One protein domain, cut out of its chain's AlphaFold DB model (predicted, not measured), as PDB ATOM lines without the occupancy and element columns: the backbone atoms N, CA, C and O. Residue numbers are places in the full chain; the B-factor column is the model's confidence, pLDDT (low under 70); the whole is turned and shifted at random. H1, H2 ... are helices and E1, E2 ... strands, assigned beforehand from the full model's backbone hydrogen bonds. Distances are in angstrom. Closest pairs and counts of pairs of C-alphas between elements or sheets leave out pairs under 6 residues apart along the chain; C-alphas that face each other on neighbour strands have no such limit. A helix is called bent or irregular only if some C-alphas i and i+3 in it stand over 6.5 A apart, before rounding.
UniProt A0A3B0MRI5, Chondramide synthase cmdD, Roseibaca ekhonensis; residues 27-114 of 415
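What this domain is: This is residues 27 to 114 of the 415 residues of the protein "Chondramide synthase cmdD" of Roseibaca ekhonensis (UniProt A0A3B0MRI5). A long two-stranded hairpin, E1 and E2, runs through the core, with the irregular helix H2 packed along E1 and the short helix H1 near one end of the domain. A small second hairpin, E3 and E4, packs on E1 through E3, and residues 32 to 33 of the opening stretch pair antiparallel with residues 81 to 82 of E2. The printed part has 88 residues, under half of them in named elements, in the order H1, H2, E1, E2, E3, E4; the class is mixed, and both two-stranded sheets are antiparallel. The whole is compact, with a radius of gyration of the C-alphas of 13.2 A, yet elongated, spanning 40 by 24 by 22 A.

How they stand to each other: E1, residues 68 to 76, and E2, residues 79 to 86, form an antiparallel hairpin at 158 degrees, with N 74 and O 81 within hydrogen-bond range at 2.8 A. H2, residues 52 to 63, has 14 pairs of C-alphas within 8 A of E1, the closest being those of Asp 57 and Asp 70, 4.6 A apart. H2 and E2 are near each other. E3, residues 95 to 97, comes closest to E1 at the C-alphas of Ala 95 and Val 72, 6.6 A apart. E3 and E4, residues 100 to 102, form an antiparallel hairpin at 128 degrees, with N 102 and O 95 2.8 A apart, within hydrogen-bond range. E4 and E1 are apart. H1, residues 44 to 49, and H2 meet only through their link. Every O i to N i+4 pair is within hydrogen-bond range in H1, but 4 of 8 in H2.

Where its parts are: E1 measures 22.6 A, E2 22.7 A and H2 17.2 A from first to last C-alpha. H2 is irregular: C-alphas 54 and 57 are 7.7 A apart. H1 begins at C-alpha 44 (-24.302, -39.211, 11.614), and E4 ends at C-alpha 102 (-31.968, -23.959, 8.720).

The domain as a whole: The C-alphas farthest apart, those of Ser 43 and Asp 111, are 40.1 A apart. The printed part has no cut, and no link is long. No printed residue has a pLDDT under 70.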
ATOM      1  N   ALA A  27     -39.389 -26.884  20.313       93.75
ATOM      2  CA  ALA A  27     -40.193 -27.472  21.393       93.75
ATOM      3  C   ALA A  27     -41.712 -27.219  21.252       93.75
ATOM      4  O   ALA A  27     -42.517 -27.866  21.932       93.75
ATOM      5  N   ASP A  28     -42.096 -26.285  20.376       91.75
ATOM      6  CA  ASP A  28     -43.484 -25.933  20.071       91.75
ATOM      7  C   ASP A  28     -44.064 -26.743  18.895       91.75
ATOM      8  O   ASP A  28     -45.265 -26.655  18.610       91.75
ATOM      9  N   LEU A  29     -43.236 -27.526  18.192       93.62
ATOM     10  CA  LEU A  29     -43.663 -28.376  17.082       93.62
ATOM     11  C   LEU A  29     -44.169 -29.745  17.565       93.62
ATOM     12  O   LEU A  29     -43.850 -30.221  18.654       93.62
ATOM     13  N   PHE A  30     -44.961 -30.408  16.718       93.44
ATOM     14  CA  PHE A  30     -45.427 -31.770  16.965       93.44
ATOM     15  C   PHE A  30     -44.470 -32.781  16.326       93.44
ATOM     16  O   PHE A  30     -44.538 -33.031  15.122       93.44
ATOM     17  N   TRP A  31     -43.577 -33.338  17.144       95.50
ATOM     18  CA  TRP A  31     -42.563 -34.304  16.725       95.50
ATOM     19  C   TRP A  31     -43.087 -35.739  16.754       95.50
ATOM     20  O   TRP A  31     -43.711 -36.166  17.726       95.50
ATOM     21  N   ILE A  32     -42.789 -36.491  15.699       95.69
ATOM     22  CA  ILE A  32     -43.170 -37.893  15.522       95.69
ATOM     23  C   ILE A  32     -41.894 -38.706  15.301       95.69
ATOM     24  O   ILE A  32     -41.045 -38.303  14.507       95.69
ATOM     25  N   LEU A  33     -41.758 -39.834  16.003       95.75
ATOM     26  CA  LEU A  33     -40.723 -40.828  15.712       95.75
ATOM     27  C   LEU A  33     -41.024 -41.455  14.348       95.75
ATOM     28  O   LEU A  33     -42.109 -42.002  14.166       95.75
ATOM     29  N   ASP A  34     -40.080 -41.392  13.413       94.19
ATOM     30  CA  ASP A  34     -40.206 -42.109  12.145       94.19
ATOM     31  C   ASP A  34     -39.630 -43.523  12.288       94.19
ATOM     32  O   ASP A  34     -38.456 -43.770  12.016       94.19
ATOM     33  N   ASP A  35     -40.473 -44.451  12.736       91.19
ATOM     34  CA  ASP A  35     -40.159 -45.880  12.809       91.19
ATOM     35  C   ASP A  35     -40.563 -46.655  11.543       91.19
ATOM     36  O   ASP A  35     -40.297 -47.853  11.435       91.19
ATOM     37  N   LEU A  36     -41.179 -45.976  10.571       89.88
ATOM     38  CA  LEU A  36     -41.613 -46.566   9.309       89.88
ATOM     39  C   LEU A  36     -40.448 -46.676   8.320       89.88
ATOM     40  O   LEU A  36     -40.209 -47.744   7.759       89.88
ATOM     41  N   HIS A  37     -39.729 -45.574   8.110       90.94
ATOM     42  CA  HIS A  37     -38.611 -45.480   7.173       90.94
ATOM     43  C   HIS A  37     -37.273 -45.695   7.884       90.94
ATOM     44  O   HIS A  37     -36.363 -46.298   7.316       90.94
ATOM     45  N   CYS A  38     -37.149 -45.203   9.123       94.50
ATOM     46  CA  CYS A  38     -35.906 -45.204   9.902       94.50
ATOM     47  C   CYS A  38     -36.069 -45.920  11.264       94.50
ATOM     48  O   CYS A  38     -35.854 -45.311  12.312       94.50
ATOM     49  N   PRO A  39     -36.401 -47.230  11.292       93.44
ATOM     50  CA  PRO A  39     -36.679 -47.962  12.538       93.44
ATOM     51  C   PRO A  39     -35.462 -48.155  13.460       93.44
ATOM     52  O   PRO A  39     -35.613 -48.576  14.607       93.44
ATOM     53  N   ASN A  40     -34.251 -47.890  12.965       93.38
ATOM     54  CA  ASN A  40     -32.994 -48.094  13.679       93.38
ATOM     55  C   ASN A  40     -32.279 -46.757  13.916       93.38
ATOM     56  O   ASN A  40     -32.553 -45.789  13.203       93.38
ATOM     57  N   PRO A  41     -31.328 -46.700  14.868       95.12
ATOM     58  CA  PRO A  41     -30.455 -45.544  15.004       95.12
ATOM     59  C   PRO A  41     -29.742 -45.210  13.689       95.12
ATOM     60  O   PRO A  41     -29.222 -46.108  13.025       95.12
ATOM     61  N   LEU A  42     -29.716 -43.924  13.347       96.31
ATOM     62  CA  LEU A  42     -29.111 -43.413  12.121       96.31
ATOM     63  C   LEU A  42     -27.629 -43.109  12.300       96.31
ATOM     64  O   LEU A  42     -27.208 -42.583  13.339       96.31
ATOM     65  N   SER A  43     -26.853 -43.354  11.247       96.44
ATOM     66  CA  SER A  43     -25.480 -42.872  11.178       96.44
ATOM     67  C   SER A  43     -25.450 -41.333  11.071       96.44
ATOM     68  O   SER A  43     -26.309 -40.729  10.413       96.44
ATOM     69  N   PRO A  44     -24.488 -40.655  11.729       96.00
ATOM     70  CA  PRO A  44     -24.302 -39.211  11.614       96.00
ATOM     71  C   PRO A  44     -24.225 -38.708  10.168       96.00
ATOM     72  O   PRO A  44     -24.860 -37.702   9.855       96.00
ATOM     73  N   MET A  45     -23.513 -39.423   9.289       96.62
ATOM     74  CA  MET A  45     -23.371 -39.045   7.884       96.62
ATOM     75  C   MET A  45     -24.711 -39.129   7.151       96.62
ATOM     76  O   MET A  45     -25.107 -38.176   6.482       96.62
ATOM     77  N   PHE A  46     -25.453 -40.232   7.309       97.06
ATOM     78  CA  PHE A  46     -26.761 -40.367   6.668       97.06
ATOM     79  C   PHE A  46     -27.734 -39.282   7.134       97.06
ATOM     80  O   PHE A  46     -28.449 -38.707   6.314       97.06
ATOM     81  N   PHE A  47     -27.737 -38.953   8.430       96.94
ATOM     82  CA  PHE A  47     -28.593 -37.883   8.937       96.94
ATOM     83  C   PHE A  47     -28.271 -36.520   8.296       96.94
ATOM     84  O   PHE A  47     -29.165 -35.714   8.046       96.94
ATOM     85  N   ASP A  48     -27.000 -36.247   8.012       95.88
ATOM     86  CA  ASP A  48     -26.595 -34.938   7.508       95.88
ATOM     87  C   ASP A  48     -26.905 -34.743   6.016       95.88
ATOM     88  O   ASP A  48     -27.242 -33.623   5.628       95.88
ATOM     89  N   ILE A  49     -26.780 -35.799   5.195       96.50
ATOM     90  CA  ILE A  49     -26.831 -35.689   3.720       96.50
ATOM     91  C   ILE A  49     -27.699 -36.731   3.003       96.50
ATOM     92  O   ILE A  49     -27.935 -36.608   1.807       96.50
ATOM     93  N   GLY A  50     -28.144 -37.782   3.692       94.94
ATOM     94  CA  GLY A  50     -28.877 -38.904   3.092       94.94
ATOM     95  C   GLY A  50     -30.387 -38.879   3.341       94.94
ATOM     96  O   GLY A  50     -31.129 -39.645   2.719       94.94
ATOM     97  N   GLY A  51     -30.846 -38.013   4.244       95.12
ATOM     98  CA  GLY A  51     -32.219 -37.973   4.726       95.12
ATOM     99  C   GLY A  51     -33.240 -37.478   3.704       95.12
ATOM    100  O   GLY A  51     -33.046 -36.467   3.033       95.12
ATOM    101  N   TRP A  52     -34.396 -38.142   3.650       95.25
ATOM    102  CA  TRP A  52     -35.521 -37.747   2.792       95.25
ATOM    103  C   TRP A  52     -36.106 -36.373   3.147       95.25
ATOM    104  O   TRP A  52     -36.675 -35.687   2.289       95.25
ATOM    105  N   TRP A  53     -35.940 -35.960   4.408       95.31
ATOM    106  CA  TRP A  53     -36.444 -34.700   4.958       95.31
ATOM    107  C   TRP A  53     -35.789 -33.468   4.337       95.31
ATOM    108  O   TRP A  53     -36.442 -32.433   4.239       95.31
ATOM    109  N   LEU A  54     -34.559 -33.594   3.822       96.50
ATOM    110  CA  LEU A  54     -33.778 -32.500   3.222       96.50
ATOM    111  C   LEU A  54     -34.445 -31.859   1.991       96.50
ATOM    112  O   LEU A  54     -33.976 -30.854   1.467       96.50
ATOM    113  N   THR A  55     -35.520 -32.460   1.477       96.75
ATOM    114  CA  THR A  55     -36.223 -31.986   0.279       96.75
ATOM    115  C   THR A  55     -37.733 -31.857   0.471       96.75
ATOM    116  O   THR A  55     -38.458 -31.605  -0.497       96.75
ATOM    117  N   CYS A  56     -38.247 -32.002   1.696       95.50
ATOM    118  CA  CYS A  56     -39.686 -31.913   1.936       95.50
ATOM    119  C   CYS A  56     -40.249 -30.508   1.675       95.50
ATOM    120  O   CYS A  56     -41.381 -30.386   1.197       95.50
ATOM    121  N   ASP A  57     -39.459 -29.448   1.885       95.12
ATOM    122  CA  ASP A  57     -39.822 -28.070   1.523       95.12
ATOM    123  C   ASP A  57     -40.255 -27.970   0.045       95.12
ATOM    124  O   ASP A  57     -41.196 -27.246  -0.309       95.12
ATOM    125  N   HIS A  58     -39.596 -28.738  -0.831       96.38
ATOM    126  CA  HIS A  58     -39.897 -28.809  -2.251       96.38
ATOM    127  C   HIS A  58     -41.304 -29.331  -2.488       96.38
ATOM    128  O   HIS A  58     -42.019 -28.741  -3.297       96.38
ATOM    129  N   MET A  59     -41.705 -30.403  -1.797       95.69
ATOM    130  CA  MET A  59     -43.039 -30.990  -1.915       95.69
ATOM    131  C   MET A  59     -44.109 -29.932  -1.629       95.69
ATOM    132  O   MET A  59     -44.924 -29.611  -2.501       95.69
ATOM    133  N   PHE A  60     -44.062 -29.325  -0.441       95.69
ATOM    134  CA  PHE A  60     -45.075 -28.365  -0.005       95.69
ATOM    135  C   PHE A  60     -45.097 -27.114  -0.886       95.69
ATOM    136  O   PHE A  60     -46.167 -26.653  -1.296       95.69
ATOM    137  N   ARG A  61     -43.923 -26.584  -1.260       94.69
ATOM    138  CA  ARG A  61     -43.823 -25.411  -2.141       94.69
ATOM    139  C   ARG A  61     -44.297 -25.702  -3.563       94.69
ATOM    140  O   ARG A  61     -44.892 -24.829  -4.194       94.69
ATOM    141  N   ARG A  62     -44.003 -26.886  -4.101       95.00
ATOM    142  CA  ARG A  62     -44.335 -27.257  -5.484       95.00
ATOM    143  C   ARG A  62     -45.830 -27.457  -5.677       95.00
ATOM    144  O   ARG A  62     -46.372 -27.006  -6.689       95.00
ATOM    145  N   PHE A  63     -46.474 -28.117  -4.718       94.88
ATOM    146  CA  PHE A  63     -47.902 -28.414  -4.768       94.88
ATOM    147  C   PHE A  63     -48.771 -27.355  -4.093       94.88
ATOM    148  O   PHE A  63     -49.976 -27.347  -4.316       94.88
ATOM    149  N   GLY A  64     -48.181 -26.429  -3.335       93.38
ATOM    150  CA  GLY A  64     -48.920 -25.352  -2.685       93.38
ATOM    151  C   GLY A  64     -49.888 -25.895  -1.636       93.38
ATOM    152  O   GLY A  64     -51.093 -25.685  -1.709       93.38
ATOM    153  N   THR A  65     -49.371 -26.643  -0.671       94.75
ATOM    154  CA  THR A  65     -50.185 -27.293   0.361       94.75
ATOM    155  C   THR A  65     -50.755 -26.278   1.361       94.75
ATOM    156  O   THR A  65     -50.025 -25.409   1.841       94.75
ATOM    157  N   PRO A  66     -52.050 -26.375   1.727       94.94
ATOM    158  CA  PRO A  66     -52.678 -25.446   2.668       94.94
ATOM    159  C   PRO A  66     -52.513 -25.852   4.139       94.94
ATOM    160  O   PRO A  66     -52.859 -25.081   5.026       94.94
ATOM    161  N   PHE A  67     -52.028 -27.067   4.410       93.81
ATOM    162  CA  PHE A  67     -51.954 -27.635   5.760       93.81
ATOM    163  C   PHE A  67     -50.539 -27.615   6.344       93.81
ATOM    164  O   PHE A  67     -50.388 -27.365   7.536       93.81
ATOM    165  N   ALA A  68     -49.511 -27.803   5.519       95.69
ATOM    166  CA  ALA A  68     -48.109 -27.758   5.917       95.69
ATOM    167  C   ALA A  68     -47.277 -26.989   4.886       95.69
ATOM    168  O   ALA A  68     -47.697 -26.867   3.735       95.69
ATOM    169  N   SER A  69     -46.145 -26.423   5.295       95.25
ATOM    170  CA  SER A  69     -45.264 -25.635   4.417       95.25
ATOM    171  C   SER A  69     -43.815 -26.105   4.399       95.25
ATOM    172  O   SER A  69     -43.072 -25.704   3.503       95.25
ATOM    173  N   ASP A  70     -43.437 -26.946   5.357       96.62
ATOM    174  CA  ASP A  70     -42.123 -27.569   5.459       96.62
ATOM    175  C   ASP A  70     -42.195 -28.808   6.370       96.62
ATOM    176  O   ASP A  70     -43.204 -29.002   7.055       96.62
ATOM    177  N   TRP A  71     -41.161 -29.646   6.387       96.75
ATOM    178  CA  TRP A  71     -41.065 -30.810   7.272       96.75
ATOM    179  C   TRP A  71     -39.612 -31.046   7.659       96.75
ATOM    180  O   TRP A  71     -38.780 -31.385   6.825       96.75
ATOM    181  N   VAL A  72     -39.328 -30.841   8.941       96.94
ATOM    182  CA  VAL A  72     -37.971 -30.876   9.493       96.94
ATOM    183  C   VAL A  72     -37.697 -32.170  10.232       96.94
ATOM    184  O   VAL A  72     -38.624 -32.865  10.656       96.94
ATOM    185  N   ALA A  73     -36.414 -32.449  10.433       96.94
ATOM    186  CA  ALA A  73     -35.925 -33.592  11.181       96.94
ATOM    187  C   ALA A  73     -35.061 -33.174  12.372       96.94
ATOM    188  O   ALA A  73     -34.431 -32.118  12.379       96.94
ATOM    189  N   LYS A  74     -35.006 -34.061  13.361       95.81
ATOM    190  CA  LYS A  74     -34.140 -33.988  14.529       95.81
ATOM    191  C   LYS A  74     -33.688 -35.391  14.898       95.81
ATOM    192  O   LYS A  74     -34.497 -36.312  14.970       95.81
ATOM    193  N   ASN A  75     -32.395 -35.551  15.153       95.12
ATOM    194  CA  ASN A  75     -31.864 -36.782  15.714       95.12
ATOM    195  C   ASN A  75     -31.922 -36.686  17.244       95.12
ATOM    196  O   ASN A  75     -31.265 -35.826  17.831       95.12
ATOM    197  N   VAL A  76     -32.708 -37.549  17.884       95.06
ATOM    198  CA  VAL A  76     -32.800 -37.631  19.345       95.06
ATOM    199  C   VAL A  76     -32.344 -39.019  19.773       95.06
ATOM    200  O   VAL A  76     -32.991 -40.018  19.463       95.06
ATOM    201  N   ASN A  77     -31.216 -39.083  20.486       92.88
ATOM    202  CA  ASN A  77     -30.618 -40.332  20.974       92.88
ATOM    203  C   ASN A  77     -30.400 -41.390  19.872       92.88
ATOM    204  O   ASN A  77     -30.571 -42.584  20.104       92.88
ATOM    205  N   GLY A  78     -30.031 -40.950  18.665       93.75
ATOM    206  CA  GLY A  78     -29.788 -41.803  17.500       93.75
ATOM    207  C   GLY A  78     -31.003 -41.976  16.590       93.75
ATOM    208  O   GLY A  78     -30.827 -42.363  15.440       93.75
ATOM    209  N   TYR A  79     -32.214 -41.665  17.052       96.38
ATOM    210  CA  TYR A  79     -33.448 -41.915  16.307       96.38
ATOM    211  C   TYR A  79     -33.954 -40.672  15.578       96.38
ATOM    212  O   TYR A  79     -33.823 -39.544  16.065       96.38
ATOM    213  N   LEU A  80     -34.564 -40.894  14.414       97.19
ATOM    214  CA  LEU A  80     -35.167 -39.847  13.601       97.19
ATOM    215  C   LEU A  80     -36.525 -39.435  14.168       97.19
ATOM    216  O   LEU A  80     -37.488 -40.199  14.141       97.19
ATOM    217  N   TYR A  81     -36.615 -38.186  14.604       97.38
ATOM    218  CA  TYR A  81     -37.879 -37.513  14.845       97.38
ATOM    219  C   TYR A  81     -38.104 -36.490  13.749       97.38
ATOM    220  O   TYR A  81     -37.171 -35.812  13.324       97.38
ATOM    221  N   THR A  82     -39.344 -36.345  13.305       97.44
ATOM    222  CA  THR A  82     -39.693 -35.356  12.290       97.44
ATOM    223  C   THR A  82     -40.931 -34.565  12.684       97.44
ATOM    224  O   THR A  82     -41.768 -35.035  13.456       97.44
ATOM    225  N   ALA A  83     -41.043 -33.344  12.172       97.06
ATOM    226  CA  ALA A  83     -42.182 -32.472  12.419       97.06
ATOM    227  C   ALA A  83     -42.601 -31.760  11.132       97.06
ATOM    228  O   ALA A  83     -41.824 -31.000  10.556       97.06
ATOM    229  N   ALA A  84     -43.843 -31.976  10.692       96.50
ATOM    230  CA  ALA A  84     -44.436 -31.191   9.614       96.50
ATOM    231  C   ALA A  84     -44.870 -29.824  10.163       96.50
ATOM    232  O   ALA A  84     -45.649 -29.740  11.116       96.50
ATOM    233  N   LEU A  85     -44.380 -28.740   9.564       95.88
ATOM    234  CA  LEU A  85     -44.700 -27.387   9.993       95.88
ATOM    235  C   LEU A  85     -46.045 -26.959   9.409       95.88
ATOM    236  O   LEU A  85     -46.181 -26.933   8.182       95.88
ATOM    237  N   PRO A  86     -47.020 -26.552  10.245       95.12
ATOM    238  CA  PRO A  86     -48.277 -26.010   9.756       95.12
ATOM    239  C   PRO A  86     -48.057 -24.824   8.814       95.12
ATOM    240  O   PRO A  86     -47.243 -23.947   9.107       95.12
ATOM    241  N   ALA A  87     -48.844 -24.739   7.737       94.50
ATOM    242  CA  ALA A  87     -48.813 -23.630   6.775       94.50
ATOM    243  C   ALA A  87     -49.425 -22.334   7.356       94.50
ATOM    244  O   ALA A  87     -50.380 -21.764   6.823       94.50
ATOM    245  N   ARG A  88     -48.883 -21.871   8.484       92.44
ATOM    246  CA  ARG A  88     -49.405 -20.787   9.315       92.44
ATOM    247  C   ARG A  88     -48.398 -19.649   9.395       92.44
ATOM    248  O   ARG A  88     -47.246 -19.847   9.773       92.44
ATOM    249  N   ALA A  89     -48.865 -18.438   9.109       93.56
ATOM    250  CA  ALA A  89     -48.033 -17.253   9.240       93.56
ATOM    251  C   ALA A  89     -47.622 -16.971  10.689       93.56
ATOM    252  O   ALA A  89     -48.407 -17.154  11.621       93.56
ATOM    253  N   GLY A  90     -46.385 -16.499  10.855       90.25
ATOM    254  CA  GLY A  90     -45.814 -16.136  12.152       90.25
ATOM    255  C   GLY A  90     -45.336 -17.315  13.003       90.25
ATOM    256  O   GLY A  90     -44.895 -17.084  14.124       90.25
ATOM    257  N   LEU A  91     -45.412 -18.553  12.504       92.62
ATOM    258  CA  LEU A  91     -44.717 -19.680  13.123       92.62
ATOM    259  C   LEU A  91     -43.203 -19.490  12.943       92.62
ATOM    260  O   LEU A  91     -42.757 -19.112  11.863       92.62
ATOM    261  N   HIS A  92     -42.424 -19.727  13.994       92.88
ATOM    262  CA  HIS A  92     -40.967 -19.686  13.945       92.88
ATOM    263  C   HIS A  92     -40.415 -20.950  14.594       92.88
ATOM    264  O   HIS A  92     -40.900 -21.344  15.649       92.88
ATOM    265  N   ALA A  93     -39.442 -21.567  13.936       94.88
ATOM    266  CA  ALA A  93     -38.625 -22.638  14.471       94.88
ATOM    267  C   ALA A  93     -37.261 -22.577  13.775       94.88
ATOM    268  O   ALA A  93     -37.164 -22.145  12.621       94.88
ATOM    269  N   GLU A  94     -36.222 -22.993  14.476       95.25
ATOM    270  CA  GLU A  94     -34.946 -23.380  13.902       95.25
ATOM    271  C   GLU A  94     -34.944 -24.884  13.618       95.25
ATOM    272  O   GLU A  94     -35.733 -25.648  14.166       95.25
ATOM    273  N   ALA A  95     -34.089 -25.287  12.691       94.88
ATOM    274  CA  ALA A  95     -33.822 -26.670  12.337       94.88
ATOM    275  C   ALA A  95     -32.374 -26.773  11.841       94.88
ATOM    276  O   ALA A  95     -31.651 -25.774  11.768       94.88
ATOM    277  N   THR A  96     -31.940 -27.979  11.481       92.44
ATOM    278  CA  THR A  96     -30.592 -28.224  10.958       92.44
ATOM    279  C   THR A  96     -30.654 -28.994   9.646       92.44
ATOM    280  O   THR A  96     -31.316 -30.024   9.565       92.44
ATOM    281  N   GLU A  97     -29.910 -28.525   8.647       93.19
ATOM    282  CA  GLU A  97     -29.628 -29.243   7.400       93.19
ATOM    283  C   GLU A  97     -28.135 -29.107   7.097       93.19
ATOM    284  O   GLU A  97     -27.575 -28.027   7.285       93.19
ATOM    285  N   TYR A  98     -27.468 -30.181   6.659       92.06
ATOM    286  CA  TYR A  98     -26.029 -30.158   6.350       92.06
ATOM    287  C   TYR A  98     -25.162 -29.587   7.494       92.06
ATOM    288  O   TYR A  98     -24.205 -28.849   7.254       92.06
ATOM    289  N   GLN A  99     -25.529 -29.874   8.753       89.44
ATOM    290  CA  GLN A  99     -24.900 -29.321   9.972       89.44
ATOM    291  C   GLN A  99     -24.922 -27.785  10.074       89.44
ATOM    292  O   GLN A  99     -24.175 -27.182  10.844       89.44
ATOM    293  N   SER A 100     -25.807 -27.140   9.319       90.94
ATOM    294  CA  SER A 100     -25.993 -25.697   9.295       90.94
ATOM    295  C   SER A 100     -27.388 -25.321   9.775       90.94
ATOM    296  O   SER A 100     -28.354 -26.065   9.606       90.94
ATOM    297  N   ARG A 101     -27.497 -24.122  10.354       93.31
ATOM    298  CA  ARG A 101     -28.780 -23.559  10.776       93.31
ATOM    299  C   ARG A 101     -29.708 -23.427   9.568       93.31
ATOM    300  O   ARG A 101     -29.406 -22.688   8.628       93.31
ATOM    301  N   TYR A 102     -30.866 -24.063   9.660       94.31
ATOM    302  CA  TYR A 102     -31.968 -23.959   8.720       94.31
ATOM    303  C   TYR A 102     -33.147 -23.252   9.395       94.31
ATOM    304  O   TYR A 102     -33.440 -23.474  10.569       94.31
ATOM    305  N   VAL A 103     -33.825 -22.366   8.663       95.19
ATOM    306  CA  VAL A 103     -35.090 -21.771   9.109       95.19
ATOM    307  C   VAL A 103     -36.168 -22.240   8.142       95.19
ATOM    308  O   VAL A 103     -36.163 -21.800   6.985       95.19
ATOM    309  N   PRO A 104     -37.087 -23.103   8.593       94.38
ATOM    310  CA  PRO A 104     -38.082 -23.712   7.731       94.38
ATOM    311  C   PRO A 104     -38.997 -22.705   7.049       94.38
ATOM    312  O   PRO A 104     -39.293 -21.615   7.557       94.38
ATOM    313  N   ARG A 105     -39.502 -23.091   5.880       92.81
ATOM    314  CA  ARG A 105     -40.431 -22.266   5.118       92.81
ATOM    315  C   ARG A 105     -41.776 -22.197   5.822       92.81
ATOM    316  O   ARG A 105     -42.491 -23.185   5.963       92.81
ATOM    317  N   VAL A 106     -42.178 -20.977   6.150       93.88
ATOM    318  CA  VAL A 106     -43.524 -20.654   6.628       93.88
ATOM    319  C   VAL A 106     -44.123 -19.526   5.786       93.88
ATOM    320  O   VAL A 106     -43.399 -18.620   5.349       93.88
ATOM    321  N   PRO A 107     -45.438 -19.533   5.525       94.62
ATOM    322  CA  PRO A 107     -46.075 -18.443   4.803       94.62
ATOM    323  C   PRO A 107     -45.950 -17.118   5.557       94.62
ATOM    324  O   PRO A 107     -46.026 -17.072   6.778       94.62
ATOM    325  N   ARG A 108     -45.824 -16.002   4.834       94.00
ATOM    326  CA  ARG A 108     -45.897 -14.663   5.454       94.00
ATOM    327  C   ARG A 108     -47.330 -14.174   5.650       94.00
ATOM    328  O   ARG A 108     -47.592 -13.401   6.564       94.00
ATOM    329  N   ASN A 109     -48.244 -14.606   4.783       94.06
ATOM    330  CA  ASN A 109     -49.624 -14.133   4.771       94.06
ATOM    331  C   ASN A 109     -50.525 -15.104   5.537       94.06
ATOM    332  O   ASN A 109     -50.491 -16.308   5.286       94.06
ATOM    333  N   ALA A 110     -51.356 -14.579   6.437       94.06
ATOM    334  CA  ALA A 110     -52.272 -15.386   7.246       94.06
ATOM    335  C   ALA A 110     -53.363 -16.094   6.416       94.06
ATOM    336  O   ALA A 110     -53.903 -17.102   6.856       94.06
ATOM    337  N   ASP A 111     -53.658 -15.593   5.213       94.81
ATOM    338  CA  ASP A 111     -54.640 -16.152   4.278       94.81
ATOM    339  C   ASP A 111     -54.031 -17.139   3.260       94.81
ATOM    340  O   ASP A 111     -54.712 -17.563   2.325       94.81
ATOM    341  N   TYR A 112     -52.755 -17.521   3.424       94.50
ATOM    342  CA  TYR A 112     -52.067 -18.433   2.506       94.50
ATOM    343  C   TYR A 112     -52.820 -19.754   2.328       94.50
ATOM    344  O   TYR A 112     -53.089 -20.137   1.193       94.50
ATOM    345  N   ALA A 113     -53.198 -20.412   3.430       91.62
ATOM    346  CA  ALA A 113     -53.873 -21.708   3.399       91.62
ATOM    347  C   ALA A 113     -55.187 -21.667   2.593       91.62
ATOM    348  O   ALA A 113     -55.429 -22.536   1.759       91.62
ATOM    349  N   GLU A 114     -55.997 -20.621   2.783       92.12
ATOM    350  CA  GLU A 114     -57.251 -20.419   2.045       92.12
ATOM    351  C   GLU A 114     -56.998 -20.217   0.543       92.12
ATOM    352  O   GLU A 114     -57.693 -20.785  -0.298       92.12
TER     353      GLU A 114